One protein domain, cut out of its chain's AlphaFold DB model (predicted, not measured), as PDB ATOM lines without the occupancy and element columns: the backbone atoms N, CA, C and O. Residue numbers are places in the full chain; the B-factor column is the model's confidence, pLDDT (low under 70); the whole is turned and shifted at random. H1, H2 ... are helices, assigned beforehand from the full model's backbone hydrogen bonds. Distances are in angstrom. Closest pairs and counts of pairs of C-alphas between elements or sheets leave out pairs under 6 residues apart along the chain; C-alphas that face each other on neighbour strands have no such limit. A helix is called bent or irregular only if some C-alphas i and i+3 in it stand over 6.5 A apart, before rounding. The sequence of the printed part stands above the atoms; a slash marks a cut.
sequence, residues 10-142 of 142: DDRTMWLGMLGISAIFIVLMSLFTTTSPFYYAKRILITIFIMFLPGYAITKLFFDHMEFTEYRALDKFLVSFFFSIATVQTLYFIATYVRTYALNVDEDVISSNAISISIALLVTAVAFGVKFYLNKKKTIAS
ATOM      1  N   ASP A  10      15.493 -41.298  28.429       92.25
ATOM      2  CA  ASP A  10      15.446 -41.328  26.966       92.25
ATOM      3  C   ASP A  10      16.841 -41.567  26.375       92.25
ATOM      4  O   ASP A  10      16.983 -42.387  25.472       92.25
ATOM      5  N   ASP A  11      17.886 -40.956  26.952       91.94
ATOM      6  CA  ASP A  11      19.288 -41.226  26.613       91.94
ATOM      7  C   ASP A  11      19.596 -42.713  26.811       91.94
ATOM      8  O   ASP A  11      20.072 -43.389  25.898       91.94
ATOM      9  N   ARG A  12      19.261 -43.253  27.987       93.94
ATOM     10  CA  ARG A  12      19.485 -44.667  28.300       93.94
ATOM     11  C   ARG A  12      18.762 -45.588  27.327       93.94
ATOM     12  O   ARG A  12      19.357 -46.552  26.857       93.94
ATOM     13  N   THR A  13      17.500 -45.297  27.032       94.62
ATOM     14  CA  THR A  13      16.674 -46.113  26.134       94.62
ATOM     15  C   THR A  13      17.230 -46.099  24.711       94.62
ATOM     16  O   THR A  13      17.370 -47.157  24.103       94.62
ATOM     17  N   MET A  14      17.635 -44.927  24.215       95.00
ATOM     18  CA  MET A  14      18.263 -44.765  22.902       95.00
ATOM     19  C   MET A  14      19.572 -45.563  22.797       95.00
ATOM     20  O   MET A  14      19.740 -46.375  21.886       95.00
ATOM     21  N   TRP A  15      20.483 -45.373  23.757       94.88
ATOM     22  CA  TRP A  15      21.782 -46.049  23.773       94.88
ATOM     23  C   TRP A  15      21.646 -47.567  23.933       94.88
ATOM     24  O   TRP A  15      22.342 -48.314  23.247       94.88
ATOM     25  N   LEU A  16      20.729 -48.043  24.782       94.19
ATOM     26  CA  LEU A  16      20.440 -49.474  24.907       94.19
ATOM     27  C   LEU A  16      19.848 -50.055  23.622       94.19
ATOM     28  O   LEU A  16      20.241 -51.152  23.238       94.19
ATOM     29  N   GLY A  17      18.958 -49.331  22.938       92.19
ATOM     30  CA  GLY A  17      18.427 -49.750  21.638       92.19
ATOM     31  C   GLY A  17      19.535 -49.919  20.596       92.19
ATOM     32  O   GLY A  17      19.635 -50.969  19.960       92.19
ATOM     33  N   MET A  18      20.434 -48.936  20.490       93.06
ATOM     34  CA  MET A  18      21.599 -49.017  19.602       93.06
ATOM     35  C   MET A  18      22.525 -50.187  19.942       93.06
ATOM     36  O   MET A  18      22.953 -50.913  19.043       93.06
ATOM     37  N   LEU A  19      22.843 -50.383  21.225       91.94
ATOM     38  CA  LEU A  19      23.695 -51.488  21.671       91.94
ATOM     39  C   LEU A  19      23.020 -52.848  21.465       91.94
ATOM     40  O   LEU A  19      23.696 -53.799  21.090       91.94
ATOM     41  N   GLY A  20      21.701 -52.936  21.647       92.94
ATOM     42  CA  GLY A  20      20.922 -54.145  21.389       92.94
ATOM     43  C   GLY A  20      20.979 -54.554  19.918       92.94
ATOM     44  O   GLY A  20      21.349 -55.685  19.608       92.94
ATOM     45  N   ILE A  21      20.710 -53.614  19.005       92.31
ATOM     46  CA  ILE A  21      20.825 -53.850  17.555       92.31
ATOM     47  C   ILE A  21      22.269 -54.216  17.181       92.31
ATOM     48  O   ILE A  21      22.504 -55.157  16.423       92.31
ATOM     49  N   SER A  22      23.245 -53.518  17.763       92.31
ATOM     50  CA  SER A  22      24.669 -53.790  17.553       92.31
ATOM     51  C   SER A  22      25.067 -55.199  17.994       92.31
ATOM     52  O   SER A  22      25.793 -55.884  17.277       92.31
ATOM     53  N   ALA A  23      24.581 -55.658  19.148       92.25
ATOM     54  CA  ALA A  23      24.858 -56.995  19.661       92.25
ATOM     55  C   ALA A  23      24.284 -58.077  18.739       92.25
ATOM     56  O   ALA A  23      24.994 -59.026  18.406       92.25
ATOM     57  N   ILE A  24      23.045 -57.900  18.262       91.94
ATOM     58  CA  ILE A  24      22.427 -58.807  17.283       91.94
ATOM     59  C   ILE A  24      23.293 -58.889  16.022       91.94
ATOM     60  O   ILE A  24      23.604 -59.985  15.557       91.94
ATOM     61  N   PHE A  25      23.751 -57.746  15.507       90.44
ATOM     62  CA  PHE A  25      24.625 -57.705  14.336       90.44
ATOM     63  C   PHE A  25      25.965 -58.422  14.569       90.44
ATOM     64  O   PHE A  25      26.407 -59.171  13.700       90.44
ATOM     65  N   ILE A  26      26.598 -58.245  15.737       90.75
ATOM     66  CA  ILE A  26      27.845 -58.949  16.085       90.75
ATOM     67  C   ILE A  26      27.621 -60.457  16.079       90.75
ATOM     68  O   ILE A  26      28.423 -61.174  15.483       90.75
ATOM     69  N   VAL A  27      26.552 -60.941  16.721       89.06
ATOM     70  CA  VAL A  27      26.253 -62.378  16.774       89.06
ATOM     71  C   VAL A  27      26.033 -62.923  15.368       89.06
ATOM     72  O   VAL A  27      26.687 -63.893  14.997       89.06
ATOM     73  N   LEU A  28      25.190 -62.271  14.562       89.50
ATOM     74  CA  LEU A  28      24.929 -62.700  13.187       89.50
ATOM     75  C   LEU A  28      26.226 -62.760  12.371       89.50
ATOM     76  O   LEU A  28      26.556 -63.810  11.826       89.50
ATOM     77  N   MET A  29      27.012 -61.682  12.348       88.25
ATOM     78  CA  MET A  29      28.263 -61.663  11.584       88.25
ATOM     79  C   MET A  29      29.267 -62.700  12.081       88.25
ATOM     80  O   MET A  29      29.946 -63.321  11.271       88.25
ATOM     81  N   SER A  30      29.335 -62.943  13.387       86.81
ATOM     82  CA  SER A  30      30.239 -63.954  13.951       86.81
ATOM     83  C   SER A  30      29.812 -65.387  13.630       86.81
ATOM     84  O   SER A  30      30.657 -66.272  13.593       86.81
ATOM     85  N   LEU A  31      28.518 -65.638  13.410       86.44
ATOM     86  CA  LEU A  31      28.016 -66.955  13.006       86.44
ATOM     87  C   LEU A  31      28.250 -67.223  11.515       86.44
ATOM     88  O   LEU A  31      28.528 -68.355  11.130       86.44
ATOM     89  N   PHE A  32      28.144 -66.188  10.678       85.19
ATOM     90  CA  PHE A  32      28.288 -66.313   9.224       85.19
ATOM     91  C   PHE A  32      29.718 -66.109   8.716       85.19
ATOM     92  O   PHE A  32      29.993 -66.344   7.540       85.19
ATOM     93  N   THR A  33      30.642 -65.683   9.575       78.94
ATOM     94  CA  THR A  33      32.043 -65.467   9.210       78.94
ATOM     95  C   THR A  33      32.961 -66.218  10.165       78.94
ATOM     96  O   THR A  33      32.683 -66.338  11.351       78.94
ATOM     97  N   THR A  34      34.112 -66.683   9.684       78.25
ATOM     98  CA  THR A  34      35.146 -67.319  10.525       78.25
ATOM     99  C   THR A  34      35.936 -66.307  11.369       78.25
ATOM    100  O   THR A  34      36.987 -66.627  11.924       78.25
ATOM    101  N   THR A  35      35.459 -65.063  11.460       82.56
ATOM    102  CA  THR A  35      36.156 -63.956  12.117       82.56
ATOM    103  C   THR A  35      35.695 -63.813  13.565       82.56
ATOM    104  O   THR A  35      34.514 -63.938  13.876       82.56
ATOM    105  N   SER A  36      36.630 -63.512  14.468       87.19
ATOM    106  CA  SER A  36      36.343 -63.349  15.897       87.19
ATOM    107  C   SER A  36      35.269 -62.274  16.172       87.19
ATOM    108  O   SER A  36      35.377 -61.169  15.631       87.19
ATOM    109  N   PRO A  37      34.315 -62.508  17.097       85.12
ATOM    110  CA  PRO A  37      33.322 -61.507  17.503       85.12
ATOM    111  C   PRO A  37      33.927 -60.173  17.961       85.12
ATOM    112  O   PRO A  37      33.355 -59.105  17.731       85.12
ATOM    113  N   PHE A  38      35.120 -60.213  18.565       88.81
ATOM    114  CA  PHE A  38      35.831 -59.020  19.030       88.81
ATOM    115  C   PHE A  38      36.211 -58.069  17.891       88.81
ATOM    116  O   PHE A  38      36.259 -56.854  18.091       88.81
ATOM    117  N   TYR A  39      36.440 -58.598  16.689       88.31
ATOM    118  CA  TYR A  39      36.709 -57.786  15.507       88.31
ATOM    119  C   TYR A  39      35.499 -56.915  15.144       88.31
ATOM    120  O   TYR A  39      35.637 -55.703  14.953       88.31
ATOM    121  N   TYR A  40      34.303 -57.511  15.114       88.25
ATOM    122  CA  TYR A  40      33.057 -56.797  14.829       88.25
ATOM    123  C   TYR A  40      32.695 -55.822  15.945       88.25
ATOM    124  O   TYR A  40      32.357 -54.675  15.660       88.25
ATOM    125  N   ALA A  41      32.857 -56.232  17.207       88.94
ATOM    126  CA  ALA A  41      32.634 -55.359  18.355       88.94
ATOM    127  C   ALA A  41      33.507 -54.095  18.288       88.94
ATOM    128  O   ALA A  41      32.996 -52.981  18.408       88.94
ATOM    129  N   LYS A  42      34.811 -54.249  18.011       89.62
ATOM    130  CA  LYS A  42      35.735 -53.117  17.850       89.62
ATOM    131  C   LYS A  42      35.283 -52.176  16.733       89.62
ATOM    132  O   LYS A  42      35.281 -50.963  16.932       89.62
ATOM    133  N   ARG A  43      34.898 -52.716  15.571       87.69
ATOM    134  CA  ARG A  43      34.434 -51.897  14.441       87.69
ATOM    135  C   ARG A  43      33.163 -51.131  14.776       87.69
ATOM    136  O   ARG A  43      33.117 -49.937  14.512       87.69
ATOM    137  N   ILE A  44      32.184 -51.775  15.404       90.88
ATOM    138  CA  ILE A  44      30.938 -51.108  15.789       90.88
ATOM    139  C   ILE A  44      31.193 -49.997  16.801       90.88
ATOM    140  O   ILE A  44      30.656 -48.906  16.638       90.88
ATOM    141  N   LEU A  45      32.036 -50.233  17.809       89.94
ATOM    142  CA  LEU A  45      32.383 -49.189  18.770       89.94
ATOM    143  C   LEU A  45      33.014 -47.988  18.064       89.94
ATOM    144  O   LEU A  45      32.548 -46.868  18.254       89.94
ATOM    145  N   ILE A  46      34.008 -48.212  17.199       88.06
ATOM    146  CA  ILE A  46      34.636 -47.137  16.414       88.06
ATOM    147  C   ILE A  46      33.589 -46.392  15.574       88.06
ATOM    148  O   ILE A  46      33.545 -45.164  15.606       88.06
ATOM    149  N   THR A  47      32.708 -47.117  14.885       87.62
ATOM    150  CA  THR A  47      31.614 -46.538  14.096       87.62
ATOM    151  C   THR A  47      30.691 -45.679  14.956       87.62
ATOM    152  O   THR A  47      30.398 -44.550  14.585       87.62
ATOM    153  N   ILE A  48      30.266 -46.153  16.127       91.31
ATOM    154  CA  ILE A  48      29.408 -45.390  17.043       91.31
ATOM    155  C   ILE A  48      30.124 -44.123  17.535       91.31
ATOM    156  O   ILE A  48      29.540 -43.037  17.524       91.31
ATOM    157  N   PHE A  49      31.394 -44.235  17.931       89.25
ATOM    158  CA  PHE A  49      32.182 -43.105  18.429       89.25
ATOM    159  C   PHE A  49      32.422 -42.035  17.363       89.25
ATOM    160  O   PHE A  49      32.359 -40.848  17.667       89.25
ATOM    161  N   ILE A  50      32.688 -42.437  16.123       88.31
ATOM    162  CA  ILE A  50      32.997 -41.500  15.041       88.31
ATOM    163  C   ILE A  50      31.715 -40.966  14.405       88.31
ATOM    164  O   ILE A  50      31.584 -39.768  14.179       88.31
ATOM    165  N   MET A  51      30.765 -41.851  14.106       86.56
ATOM    166  CA  MET A  51      29.617 -41.542  13.255       86.56
ATOM    167  C   MET A  51      28.341 -41.222  14.020       86.56
ATOM    168  O   MET A  51      27.384 -40.794  13.384       86.56
ATOM    169  N   PHE A  52      28.273 -41.410  15.337       92.81
ATOM    170  CA  PHE A  52      27.047 -41.122  16.089       92.81
ATOM    171  C   PHE A  52      27.276 -40.188  17.275       92.81
ATOM    172  O   PHE A  52      26.513 -39.240  17.461       92.81
ATOM    173  N   LEU A  53      28.343 -40.404  18.049       93.31
ATOM    174  CA  LEU A  53      28.614 -39.626  19.258       93.31
ATOM    175  C   LEU A  53      28.655 -38.098  19.031       93.31
ATOM    176  O   LEU A  53      28.067 -37.390  19.851       93.31
ATOM    177  N   PRO A  54      29.261 -37.556  17.952       95.00
ATOM    178  CA  PRO A  54      29.288 -36.107  17.739       95.00
ATOM    179  C   PRO A  54      27.891 -35.525  17.495       95.00
ATOM    180  O   PRO A  54      27.523 -34.509  18.085       95.00
ATOM    181  N   GLY A  55      27.077 -36.208  16.685       95.38
ATOM    182  CA  GLY A  55      25.684 -35.833  16.461       95.38
ATOM    183  C   GLY A  55      24.852 -35.914  17.740       95.38
ATOM    184  O   GLY A  55      24.107 -34.986  18.048       95.38
ATOM    185  N   TYR A  56      25.051 -36.960  18.550       95.00
ATOM    186  CA  TYR A  56      24.433 -37.073  19.874       95.00
ATOM    187  C   TYR A  56      24.818 -35.920  20.802       95.00
ATOM    188  O   TYR A  56      23.948 -35.357  21.467       95.00
ATOM    189  N   ALA A  57      26.094 -35.526  20.833       94.44
ATOM    190  CA  ALA A  57      26.546 -34.401  21.643       94.44
ATOM    191  C   ALA A  57      25.840 -33.097  21.236       94.44
ATOM    192  O   ALA A  57      25.361 -32.364  22.102       94.44
ATOM    193  N   ILE A  58      25.700 -32.830  19.933       94.81
ATOM    194  CA  ILE A  58      24.953 -31.669  19.427       94.81
ATOM    195  C   ILE A  58      23.487 -31.741  19.872       94.81
ATOM    196  O   ILE A  58      22.982 -30.788  20.473       94.81
ATOM    197  N   THR A  59      22.821 -32.877  19.648       94.94
ATOM    198  CA  THR A  59      21.425 -33.080  20.057       94.94
ATOM    199  C   THR A  59      21.251 -32.841  21.550       94.94
ATOM    200  O   THR A  59      20.411 -32.045  21.957       94.94
ATOM    201  N   LYS A  60      22.095 -33.449  22.387       92.69
ATOM    202  CA  LYS A  60      22.011 -33.328  23.845       92.69
ATOM    203  C   LYS A  60      22.287 -31.906  24.337       92.69
ATOM    204  O   LYS A  60      21.659 -31.439  25.285       92.69
ATOM    205  N   LEU A  61      23.222 -31.191  23.712       92.25
ATOM    206  CA  LEU A  61      23.584 -29.841  24.147       92.25
ATOM    207  C   LEU A  61      22.560 -28.793  23.715       92.25
ATOM    208  O   LEU A  61      22.305 -27.850  24.470       92.25
ATOM    209  N   PHE A  62      21.985 -28.915  22.522       91.69
ATOM    210  CA  PHE A  62      21.181 -27.847  21.918       91.69
ATOM    211  C   PHE A  62      19.706 -28.205  21.752       91.69
ATOM    212  O   PHE A  62      18.867 -27.312  21.826       91.69
ATOM    213  N   PHE A  63      19.386 -29.488  21.618       91.25
ATOM    214  CA  PHE A  63      18.093 -29.970  21.139       91.25
ATOM    215  C   PHE A  63      17.469 -31.064  22.020       91.25
ATOM    216  O   PHE A  63      16.548 -31.745  21.587       91.25
ATOM    217  N   ASP A  64      17.909 -31.208  23.275       88.25
ATOM    218  CA  ASP A  64      17.416 -32.240  24.215       88.25
ATOM    219  C   ASP A  64      15.912 -32.134  24.538       88.25
ATOM    220  O   ASP A  64      15.349 -33.019  25.165       88.25
ATOM    221  N   HIS A  65      15.286 -31.026  24.142       86.06
ATOM    222  CA  HIS A  65      13.877 -30.702  24.353       86.06
ATOM    223  C   HIS A  65      13.020 -30.894  23.091       86.06
ATOM    224  O   HIS A  65      11.827 -30.611  23.139       86.06
ATOM    225  N   MET A  66      13.618 -31.276  21.954       84.69
ATOM    226  CA  MET A  66      12.866 -31.505  20.721       84.69
ATOM    227  C   MET A  66      12.143 -32.845  20.785       84.69
ATOM    228  O   MET A  66      12.751 -33.873  21.082       84.69
ATOM    229  N   GLU A  67      10.853 -32.814  20.471       87.69
ATOM    230  CA  GLU A  67       9.961 -33.968  20.475       87.69
ATOM    231  C   GLU A  67       9.052 -33.848  19.253       87.69
ATOM    232  O   GLU A  67       8.324 -32.864  19.101       87.69
ATOM    233  N   PHE A  68       9.153 -34.819  18.355       89.31
ATOM    234  CA  PHE A  68       8.386 -34.890  17.112       89.31
ATOM    235  C   PHE A  68       7.363 -36.024  17.158       89.31
ATOM    236  O   PHE A  68       6.336 -35.956  16.487       89.31
ATOM    237  N   THR A  69       7.648 -37.062  17.942       90.50
ATOM    238  CA  THR A  69       6.811 -38.246  18.107       90.50
ATOM    239  C   THR A  69       6.592 -38.557  19.587       90.50
ATOM    240  O   THR A  69       7.203 -37.971  20.480       90.50
ATOM    241  N   GLU A  70       5.726 -39.533  19.864       90.06
ATOM    242  CA  GLU A  70       5.538 -40.071  21.218       90.06
ATOM    243  C   GLU A  70       6.790 -40.815  21.733       90.06
ATOM    244  O   GLU A  70       6.954 -41.033  22.936       90.06
ATOM    245  N   TYR A  71       7.715 -41.178  20.836       92.06
ATOM    246  CA  TYR A  71       8.925 -41.934  21.143       92.06
ATOM    247  C   TYR A  71      10.154 -41.019  21.206       92.06
ATOM    248  O   TYR A  71      11.017 -41.033  20.331       92.06
ATOM    249  N   ARG A  72      10.308 -40.287  22.314       91.31
ATOM    250  CA  ARG A  72      11.426 -39.339  22.525       91.31
ATOM    251  C   ARG A  72      12.822 -39.932  22.306       91.31
ATOM    252  O   ARG A  72      13.722 -39.261  21.805       91.31
ATOM    253  N   ALA A  73      13.023 -41.200  22.671       92.88
ATOM    254  CA  ALA A  73      14.292 -41.892  22.448       92.88
ATOM    255  C   ALA A  73      14.594 -42.090  20.949       92.88
ATOM    256  O   ALA A  73      15.751 -41.989  20.539       92.88
ATOM    257  N   LEU A  74      13.562 -42.341  20.135       92.56
ATOM    258  CA  LEU A  74      13.679 -42.465  18.682       92.56
ATOM    259  C   LEU A  74      13.952 -41.103  18.044       92.56
ATOM    260  O   LEU A  74      14.862 -40.993  17.227       92.56
ATOM    261  N   ASP A  75      13.237 -40.060  18.464       93.06
ATOM    262  CA  ASP A  75      13.480 -38.696  17.981       93.06
ATOM    263  C   ASP A  75      14.924 -38.277  18.249       93.06
ATOM    264  O   ASP A  75      15.633 -37.818  17.353       93.06
ATOM    265  N   LYS A  76      15.407 -38.528  19.471       93.75
ATOM    266  CA  LYS A  76      16.791 -38.248  19.844       93.75
ATOM    267  C   LYS A  76      17.786 -39.025  18.982       93.75
ATOM    268  O   LYS A  76      18.792 -38.445  18.569       93.75
ATOM    269  N   PHE A  77      17.515 -40.297  18.681       94.19
ATOM    270  CA  PHE A  77      18.342 -41.085  17.764       94.19
ATOM    271  C   PHE A  77      18.394 -40.452  16.369       94.19
ATOM    272  O   PHE A  77      19.484 -40.204  15.854       94.19
ATOM    273  N   LEU A  78      17.232 -40.147  15.788       93.50
ATOM    274  CA  LEU A  78      17.116 -39.599  14.436       93.50
ATOM    275  C   LEU A  78      17.811 -38.242  14.322       93.50
ATOM    276  O   LEU A  78      18.642 -38.050  13.439       93.50
ATOM    277  N   VAL A  79      17.537 -37.325  15.249       94.81
ATOM    278  CA  VAL A  79      18.159 -35.994  15.270       94.81
ATOM    279  C   VAL A  79      19.679 -36.111  15.389       94.81
ATOM    280  O   VAL A  79      20.410 -35.465  14.639       94.81
ATOM    281  N   SER A  80      20.164 -36.987  16.273       95.06
ATOM    282  CA  SER A  80      21.601 -37.243  16.434       95.06
ATOM    283  C   SER A  80      22.227 -37.806  15.163       95.06
ATOM    284  O   SER A  80      23.300 -37.367  14.753       95.06
ATOM    285  N   PHE A  81      21.541 -38.736  14.504       93.88
ATOM    286  CA  PHE A  81      21.987 -39.312  13.246       93.88
ATOM    287  C   PHE A  81      22.074 -38.255  12.135       93.88
ATOM    288  O   PHE A  81      23.123 -38.121  11.500       93.88
ATOM    289  N   PHE A  82      21.035 -37.433  11.960       94.56
ATOM    290  CA  PHE A  82      21.025 -36.361  10.960       94.56
ATOM    291  C   PHE A  82      22.085 -35.293  11.228       94.56
ATOM    292  O   PHE A  82      22.777 -34.887  10.293       94.56
ATOM    293  N   PHE A  83      22.285 -34.876  12.484       95.62
ATOM    294  CA  PHE A  83      23.369 -33.945  12.808       95.62
ATOM    295  C   PHE A  83      24.739 -34.538  12.521       95.62
ATOM    296  O   PHE A  83      25.620 -33.823  12.048       95.62
ATOM    297  N   SER A  84      24.931 -35.834  12.762       94.38
ATOM    298  CA  SER A  84      26.194 -36.487  12.441       94.38
ATOM    299  C   SER A  84      26.446 -36.566  10.933       94.38
ATOM    300  O   SER A  84      27.565 -36.319  10.485       94.38
ATOM    301  N   ILE A  85      25.411 -36.825  10.125       92.62
ATOM    302  CA  ILE A  85      25.517 -36.739   8.660       92.62
ATOM    303  C   ILE A  85      25.889 -35.314   8.245       92.62
ATOM    304  O   ILE A  85      26.893 -35.114   7.565       92.62
ATOM    305  N   ALA A  86      25.123 -34.324   8.707       94.50
ATOM    306  CA  ALA A  86      25.306 -32.929   8.323       94.50
ATOM    307  C   ALA A  86      26.683 -32.375   8.719       94.50
ATOM    308  O   ALA A  86      27.225 -31.533   8.004       94.50
ATOM    309  N   THR A  87      27.255 -32.848   9.829       93.75
ATOM    310  CA  THR A  87      28.546 -32.379  10.343       93.75
ATOM    311  C   THR A  87      29.691 -33.319   9.975       93.75
ATOM    312  O   THR A  87      30.508 -32.983   9.124       93.75
ATOM    313  N   VAL A  88      29.759 -34.501  10.588       93.12
ATOM    314  CA  VAL A  88      30.892 -35.425  10.465       93.12
ATOM    315  C   VAL A  88      31.027 -35.957   9.043       93.12
ATOM    316  O   VAL A  88      32.123 -35.893   8.492       93.12
ATOM    317  N   GLN A  89      29.946 -36.457   8.432       89.94
ATOM    318  CA  GLN A  89      30.033 -37.066   7.095       89.94
ATOM    319  C   GLN A  89      30.322 -36.026   6.015       89.94
ATOM    320  O   GLN A  89      31.190 -36.249   5.174       89.94
ATOM    321  N   THR A  90      29.667 -34.865   6.079       91.44
ATOM    322  CA  THR A  90      29.941 -33.750   5.164       91.44
ATOM    323  C   THR A  90      31.393 -33.287   5.262       91.44
ATOM    324  O   THR A  90      32.069 -33.161   4.244       91.44
ATOM    325  N   LEU A  91      31.908 -33.067   6.477       92.06
ATOM    326  CA  LEU A  91      33.297 -32.639   6.669       92.06
ATOM    327  C   LEU A  91      34.288 -33.716   6.237       92.06
ATOM    328  O   LEU A  91      35.315 -33.386   5.653       92.06
ATOM    329  N   TYR A  92      33.985 -34.988   6.501       90.94
ATOM    330  CA  TYR A  92      34.823 -36.097   6.063       90.94
ATOM    331  C   TYR A  92      34.891 -36.157   4.539       90.94
ATOM    332  O   TYR A  92      35.987 -36.214   3.994       90.94
ATOM    333  N   PHE A  93      33.746 -36.046   3.859       88.56
ATOM    334  CA  PHE A  93      33.678 -35.979   2.401       88.56
ATOM    335  C   PHE A  93      34.466 -34.792   1.837       88.56
ATOM    336  O   PHE A  93      35.231 -34.963   0.896       88.56
ATOM    337  N   ILE A  94      34.330 -33.597   2.422       89.12
ATOM    338  CA  ILE A  94      35.098 -32.422   1.985       89.12
ATOM    339  C   ILE A  94      36.597 -32.659   2.197       89.12
ATOM    340  O   ILE A  94      37.390 -32.383   1.302       89.12
ATOM    341  N   ALA A  95      36.995 -33.185   3.356       87.31
ATOM    342  CA  ALA A  95      38.396 -33.429   3.679       87.31
ATOM    343  C   ALA A  95      39.032 -34.454   2.731       87.31
ATOM    344  O   ALA A  95      40.144 -34.228   2.253       87.31
ATOM    345  N   THR A  96      38.338 -35.552   2.426       85.50
ATOM    346  CA  THR A  96      38.833 -36.554   1.475       85.50
ATOM    347  C   THR A  96      38.818 -36.023   0.046       85.50
ATOM    348  O   THR A  96      39.819 -36.156  -0.649       85.50
ATOM    349  N   TYR A  97      37.756 -35.332  -0.371       85.06
ATOM    350  CA  TYR A  97      37.663 -34.735  -1.702       85.06
ATOM    351  C   TYR A  97      38.779 -33.712  -1.962       85.06
ATOM    352  O   TYR A  97      39.496 -33.817  -2.955       85.06
ATOM    353  N   VAL A  98      38.971 -32.746  -1.058       84.44
ATOM    354  CA  VAL A  98      40.020 -31.716  -1.180       84.44
ATOM    355  C   VAL A  98      41.403 -32.357  -1.173       84.44
ATOM    356  O   VAL A  98      42.260 -31.991  -1.973       84.44
ATOM    357  N   ARG A  99      41.634 -33.346  -0.312       80.38
ATOM    358  CA  ARG A  99      42.915 -34.048  -0.264       80.38
ATOM    359  C   ARG A  99      43.242 -34.736  -1.591       80.38
ATOM    360  O   ARG A  99      44.337 -34.537  -2.112       80.38
ATOM    361  N   THR A 100      42.305 -35.520  -2.120       78.38
ATOM    362  CA  THR A 100      42.520 -36.305  -3.338       78.38
ATOM    363  C   THR A 100      42.617 -35.409  -4.568       78.38
ATOM    364  O   THR A 100      43.534 -35.576  -5.362       78.38
ATOM    365  N   TYR A 101      41.709 -34.441  -4.722       79.69
ATOM    366  CA  TYR A 101      41.570 -33.691  -5.975       79.69
ATOM    367  C   TYR A 101      42.221 -32.308  -5.971       79.69
ATOM    368  O   TYR A 101      42.563 -31.806  -7.037       79.69
ATOM    369  N   ALA A 102      42.383 -31.670  -4.809       76.50
ATOM    370  CA  ALA A 102      42.988 -30.337  -4.728       76.50
ATOM    371  C   ALA A 102      44.456 -30.376  -4.290       76.50
ATOM    372  O   ALA A 102      45.231 -29.517  -4.703       76.50
ATOM    373  N   LEU A 103      44.840 -31.348  -3.455       76.25
ATOM    374  CA  LEU A 103      46.192 -31.431  -2.891       76.25
ATOM    375  C   LEU A 103      47.041 -32.574  -3.470       76.25
ATOM    376  O   LEU A 103      48.235 -32.607  -3.187       76.25
ATOM    377  N   ASN A 104      46.462 -33.476  -4.276       77.75
ATOM    378  CA  ASN A 104      47.133 -34.666  -4.825       77.75
ATOM    379  C   ASN A 104      47.903 -35.466  -3.753       77.75
ATOM    380  O   ASN A 104      49.013 -35.938  -3.993       77.75
ATOM    381  N   VAL A 105      47.344 -35.571  -2.543       73.00
ATOM    382  CA  VAL A 105      47.960 -36.328  -1.445       73.00
ATOM    383  C   VAL A 105      47.343 -37.718  -1.403       73.00
ATOM    384  O   VAL A 105      46.187 -37.862  -0.994       73.00
ATOM    385  N   ASP A 106      48.134 -38.728  -1.757       64.50
ATOM    386  CA  ASP A 106      47.723 -40.136  -1.736       64.50
ATOM    387  C   ASP A 106      47.198 -40.562  -0.364       64.50
ATOM    388  O   ASP A 106      47.668 -40.069   0.671       64.50
ATOM    389  N   GLU A 107      46.224 -41.482  -0.352       60.34
ATOM    390  CA  GLU A 107      45.553 -42.000   0.854       60.34
ATOM    391  C   GLU A 107      46.538 -42.553   1.901       60.34
ATOM    392  O   GLU A 107      46.293 -42.449   3.106       60.34
ATOM    393  N   ASP A 108      47.706 -42.985   1.446       62.72
ATOM    394  CA  ASP A 108      48.793 -43.616   2.188       62.72
ATOM    395  C   ASP A 108      49.455 -42.680   3.218       62.72
ATOM    396  O   ASP A 108      49.970 -43.132   4.241       62.72
ATOM    397  N   VAL A 109      49.419 -41.363   2.977       63.56
ATOM    398  CA  VAL A 109      50.130 -40.357   3.795       63.56
ATOM    399  C   VAL A 109      49.379 -40.017   5.092       63.56
ATOM    400  O   VAL A 109      49.982 -39.731   6.123       63.56
ATOM    401  N   ILE A 110      48.046 -40.053   5.064       67.12
ATOM    402  CA  ILE A 110      47.162 -39.741   6.195       67.12
ATOM    403  C   ILE A 110      46.045 -40.782   6.246       67.12
ATOM    404  O   ILE A 110      45.202 -40.848   5.354       67.12
ATOM    405  N   SER A 111      45.980 -41.569   7.321       76.06
ATOM    406  CA  SER A 111      44.942 -42.601   7.424       76.06
ATOM    407  C   SER A 111      43.531 -41.997   7.468       76.06
ATOM    408  O   SER A 111      43.263 -41.064   8.233       76.06
ATOM    409  N   SER A 112      42.603 -42.586   6.714       77.12
ATOM    410  CA  SER A 112      41.187 -42.194   6.700       77.12
ATOM    411  C   SER A 112      40.564 -42.216   8.099       77.12
ATOM    412  O   SER A 112      39.852 -41.291   8.478       77.12
ATOM    413  N   ASN A 113      40.939 -43.201   8.923       80.88
ATOM    414  CA  ASN A 113      40.506 -43.281  10.320       80.88
ATOM    415  C   ASN A 113      40.974 -42.078  11.154       80.88
ATOM    416  O   ASN A 113      40.203 -41.564  11.960       80.88
ATOM    417  N   ALA A 114      42.215 -41.611  10.970       84.12
ATOM    418  CA  ALA A 114      42.727 -40.448  11.695       84.12
ATOM    419  C   ALA A 114      41.972 -39.167  11.317       84.12
ATOM    420  O   ALA A 114      41.654 -38.367  12.198       84.12
ATOM    421  N   ILE A 115      41.625 -39.001  10.035       87.12
ATOM    422  CA  ILE A 115      40.796 -37.882   9.568       87.12
ATOM    423  C   ILE A 115      39.415 -37.951  10.223       87.12
ATOM    424  O   ILE A 115      38.982 -36.976  10.837       87.12
ATOM    425  N   SER A 116      38.744 -39.106  10.166       87.50
ATOM    426  CA  SER A 116      37.409 -39.256  10.754       87.50
ATOM    427  C   SER A 116      37.405 -39.008  12.267       87.50
ATOM    428  O   SER A 116      36.524 -38.309  12.766       87.50
ATOM    429  N   ILE A 117      38.401 -39.523  13.000       90.06
ATOM    430  CA  ILE A 117      38.543 -39.286  14.446       90.06
ATOM    431  C   ILE A 117      38.772 -37.799  14.728       90.06
ATOM    432  O   ILE A 117      38.124 -37.239  15.612       90.06
ATOM    433  N   SER A 118      39.648 -37.143  13.964       91.31
ATOM    434  CA  SER A 118      39.947 -35.716  14.143       91.31
ATOM    435  C   SER A 118      38.711 -34.847  13.917       91.31
ATOM    436  O   SER A 118      38.438 -33.947  14.708       91.31
ATOM    437  N   ILE A 119      37.918 -35.155  12.888       93.62
ATOM    438  CA  ILE A 119      36.652 -34.466  12.610       93.62
ATOM    439  C   ILE A 119      35.646 -34.713  13.734       93.62
ATOM    440  O   ILE A 119      35.041 -33.762  14.224       93.62
ATOM    441  N   ALA A 120      35.483 -35.959  14.186       93.75
ATOM    442  CA  ALA A 120      34.571 -36.287  15.280       93.75
ATOM    443  C   ALA A 120      34.928 -35.528  16.573       93.75
ATOM    444  O   ALA A 120      34.045 -34.961  17.228       93.75
ATOM    445  N   LEU A 121      36.222 -35.460  16.910       94.62
ATOM    446  CA  LEU A 121      36.724 -34.683  18.045       94.62
ATOM    447  C   LEU A 121      36.483 -33.184  17.854       94.62
ATOM    448  O   LEU A 121      35.990 -32.536  18.775       94.62
ATOM    449  N   LEU A 122      36.770 -32.643  16.666       95.12
ATOM    450  CA  LEU A 122      36.571 -31.230  16.348       95.12
ATOM    451  C   LEU A 122      35.096 -30.830  16.467       95.12
ATOM    452  O   LEU A 122      34.780 -29.869  17.164       95.12
ATOM    453  N   VAL A 123      34.191 -31.582  15.838       95.56
ATOM    454  CA  VAL A 123      32.741 -31.326  15.879       95.56
ATOM    455  C   VAL A 123      32.238 -31.352  17.319       95.56
ATOM    456  O   VAL A 123      31.527 -30.440  17.748       95.56
ATOM    457  N   THR A 124      32.657 -32.356  18.092       94.56
ATOM    458  CA  THR A 124      32.279 -32.472  19.504       94.56
ATOM    459  C   THR A 124      32.822 -31.286  20.311       94.56
ATOM    460  O   THR A 124      32.062 -30.623  21.016       94.56
ATOM    461  N   ALA A 125      34.109 -30.956  20.172       94.75
ATOM    462  CA  ALA A 125      34.745 -29.848  20.885       94.75
ATOM    463  C   ALA A 125      34.092 -28.494  20.563       94.75
ATOM    464  O   ALA A 125      33.816 -27.714  21.475       94.75
ATOM    465  N   VAL A 126      33.783 -28.239  19.288       95.31
ATOM    466  CA  VAL A 126      33.079 -27.025  18.851       95.31
ATOM    467  C   VAL A 126      31.679 -26.968  19.456       95.31
ATOM    468  O   VAL A 126      31.302 -25.929  19.996       95.31
ATOM    469  N   ALA A 127      30.923 -28.070  19.449       94.38
ATOM    470  CA  ALA A 127      29.588 -28.115  20.048       94.38
ATOM    471  C   ALA A 127      29.619 -27.744  21.543       94.38
ATOM    472  O   ALA A 127      28.854 -26.883  21.996       94.38
ATOM    473  N   PHE A 128      30.546 -28.330  22.306       92.56
ATOM    474  CA  PHE A 128      30.740 -27.990  23.719       92.56
ATOM    475  C   PHE A 128      31.210 -26.542  23.910       92.56
ATOM    476  O   PHE A 128      30.663 -25.835  24.759       92.56
ATOM    477  N   GLY A 129      32.170 -26.078  23.106       92.75
ATOM    478  CA  GLY A 129      32.702 -24.714  23.165       92.75
ATOM    479  C   GLY A 129      31.632 -23.653  22.901       92.75
ATOM    480  O   GLY A 129      31.477 -22.715  23.688       92.75
ATOM    481  N   VAL A 130      30.820 -23.843  21.857       93.75
ATOM    482  CA  VAL A 130      29.687 -22.963  21.529       93.75
ATOM    483  C   VAL A 130      28.672 -22.957  22.669       93.75
ATOM    484  O   VAL A 130      28.243 -21.886  23.108       93.75
ATOM    485  N   LYS A 131      28.310 -24.129  23.208       90.06
ATOM    486  CA  LYS A 131      27.347 -24.196  24.314       90.06
ATOM    487  C   LYS A 131      27.869 -23.488  25.564       90.06
ATOM    488  O   LYS A 131      27.122 -22.746  26.205       90.06
ATOM    489  N   PHE A 132      29.140 -23.695  25.901       89.81
ATOM    490  CA  PHE A 132      29.797 -23.045  27.031       89.81
ATOM    491  C   PHE A 132      29.792 -21.518  26.882       89.81
ATOM    492  O   PHE A 132      29.370 -20.813  27.802       89.81
ATOM    493  N   TYR A 133      30.167 -21.014  25.703       91.19
ATOM    494  CA  TYR A 133      30.157 -19.585  25.397       91.19
ATOM    495  C   TYR A 133      28.756 -18.965  25.542       91.19
ATOM    496  O   TYR A 133      28.592 -17.948  26.221       91.19
ATOM    497  N   LEU A 134      27.727 -19.607  24.977       88.94
ATOM    498  CA  LEU A 134      26.343 -19.127  25.067       88.94
ATOM    499  C   LEU A 134      25.824 -19.087  26.510       88.94
ATOM    500  O   LEU A 134      25.122 -18.146  26.883       88.94
ATOM    501  N   ASN A 135      26.179 -20.073  27.335       85.81
ATOM    502  CA  ASN A 135      25.797 -20.077  28.747       85.81
ATOM    503  C   ASN A 135      26.479 -18.946  29.520       85.81
ATOM    504  O   ASN A 135      25.806 -18.249  30.277       85.81
ATOM    505  N   LYS A 136      27.783 -18.724  29.297       85.06
ATOM    506  CA  LYS A 136      28.524 -17.627  29.936       85.06
ATOM    507  C   LYS A 136      27.895 -16.274  29.600       85.06
ATOM    508  O   LYS A 136      27.694 -15.459  30.495       85.06
ATOM    509  N   LYS A 137      27.514 -16.060  28.335       85.62
ATOM    510  CA  LYS A 137      26.821 -14.835  27.906       85.62
ATOM    511  C   LYS A 137      25.472 -14.651  28.612       85.62
ATOM    512  O   LYS A 137      25.160 -13.538  29.015       85.62
ATOM    513  N   LYS A 138      24.691 -15.723  28.789       80.38
ATOM    514  CA  LYS A 138      23.400 -15.660  29.499       80.38
ATOM    515  C   LYS A 138      23.550 -15.292  30.975       80.38
ATOM    516  O   LYS A 138      22.753 -14.507  31.457       80.38
ATOM    517  N   THR A 139      24.566 -15.815  31.662       75.19
ATOM    518  CA  THR A 139      24.824 -15.494  33.079       75.19
ATOM    519  C   THR A 139      25.276 -14.050  33.290       75.19
ATOM    520  O   THR A 139      24.985 -13.478  34.326       75.19
ATOM    521  N   ILE A 140      25.978 -13.449  32.326       70.06
ATOM    522  CA  ILE A 140      26.389 -12.035  32.405       70.06
ATOM    523  C   ILE A 140      25.198 -11.086  32.165       70.06
ATOM    524  O   ILE A 140      25.227  -9.945  32.608       70.06
ATOM    525  N   ALA A 141      24.165 -11.542  31.452       59.59
ATOM    526  CA  ALA A 141      22.986 -10.749  31.103       59.59
ATOM    527  C   ALA A 141      21.806 -10.891  32.090       59.59
ATOM    528  O   ALA A 141      20.771 -10.265  31.861       59.59
ATOM    529  N   SER A 142      21.935 -11.727  33.127       53.31
ATOM    530  CA  SER A 142      20.945 -11.942  34.197       53.31
ATOM    531  C   SER A 142      21.381 -11.274  35.488       53.31
ATOM    532  O   SER A 142      20.514 -10.674  36.150       53.31
TER     533      SER A 142
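What this domain is: This is residues 10 to 142 of the 142 residues of an uncharacterized protein of Methylocaldum sp. 0917 (UniProt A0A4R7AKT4). One long helix, H4, makes a bar, and the other four helices lie over one side of it, crossing it or reaching it with their ends. H1 and H2 form a splayed helical hairpin, a V that reaches away from H4 at its turn, while H3 and H5 run nearly side by side across H4, and residues 133 to 142 stick out beyond the body. The printed part has 133 residues with five named helices, H1 to H5 in chain order, and no named strand; its class is all helix. It is loose, with a radius of gyration of the C-alphas of 17.9 A, and flat, spanning 61 by 44 by 22 A.

How they stand to each other: H4, residues 72 to 102, is the hub and touches four helices; over the whole domain the helix packing is mostly crossed, with 1 of 7 touching pairs of helices at a shallow tilt. Its residues 76 to 88 touch H3, residues 53 to 62, at a steep tilt of 57 degrees, opposite ways; the closest C-alphas are those of Gly 55 and Ser 84, 4.1 A apart. Residues 87 to 95 of H4 touch H5, residues 112 to 140, also at a steep tilt of 57 degrees, opposite ways, closest at the C-alphas of Val 88 and Ala 120, 6.1 A. H3 and H5 touch at a shallow tilt of 12 degrees, the same way, closest at the C-alphas of Pro 54 and Thr 124, 5.0 A. H2, residues 37 to 51, touches H4 with residues 50 to 51 alone, about perpendicular at 85 degrees; the closest C-alphas are those of Met 51 and Ser 84, 6.2 A. H2 and H3 meet only through their link. H1, residues 10 to 32, forms a hairpin with H2 at a steep tilt of 39 degrees, and their closest C-alphas are those of Ser 30 and Pro 37, 5.3 A. H1 touches H4 with residues 10 to 14 alone, closest at the C-alphas of Asp 10 and Ala 73, 4.7 A, and is apart from H3 and H5. Every O i to N i+4 pair is within hydrogen-bond range in H1, H2, H3 and H5, and 26 of 27 are in H4.

Where its parts are: H4 measures 42.7 A from first to last C-alpha, beginning at (11.426, -39.339, 22.525); it is neither bent nor irregular, but only just: C-alphas 86 and 89 are 6.4 A apart. H5 measures 42.3 A and ends at C-alpha 140, (26.389, -12.035, 32.405). H1 measures 33.2 A from C-alpha 10 at (15.446, -41.328, 26.966), H2 20.7 A and H3 14.2 A.

The domain as a whole: The two C-alphas farthest apart are those of Thr 34 and Ser 142, 61.9 A. The printed part has no cut and no long link. The pLDDT is under 70 at residues 106 to 110 and 141 to 142.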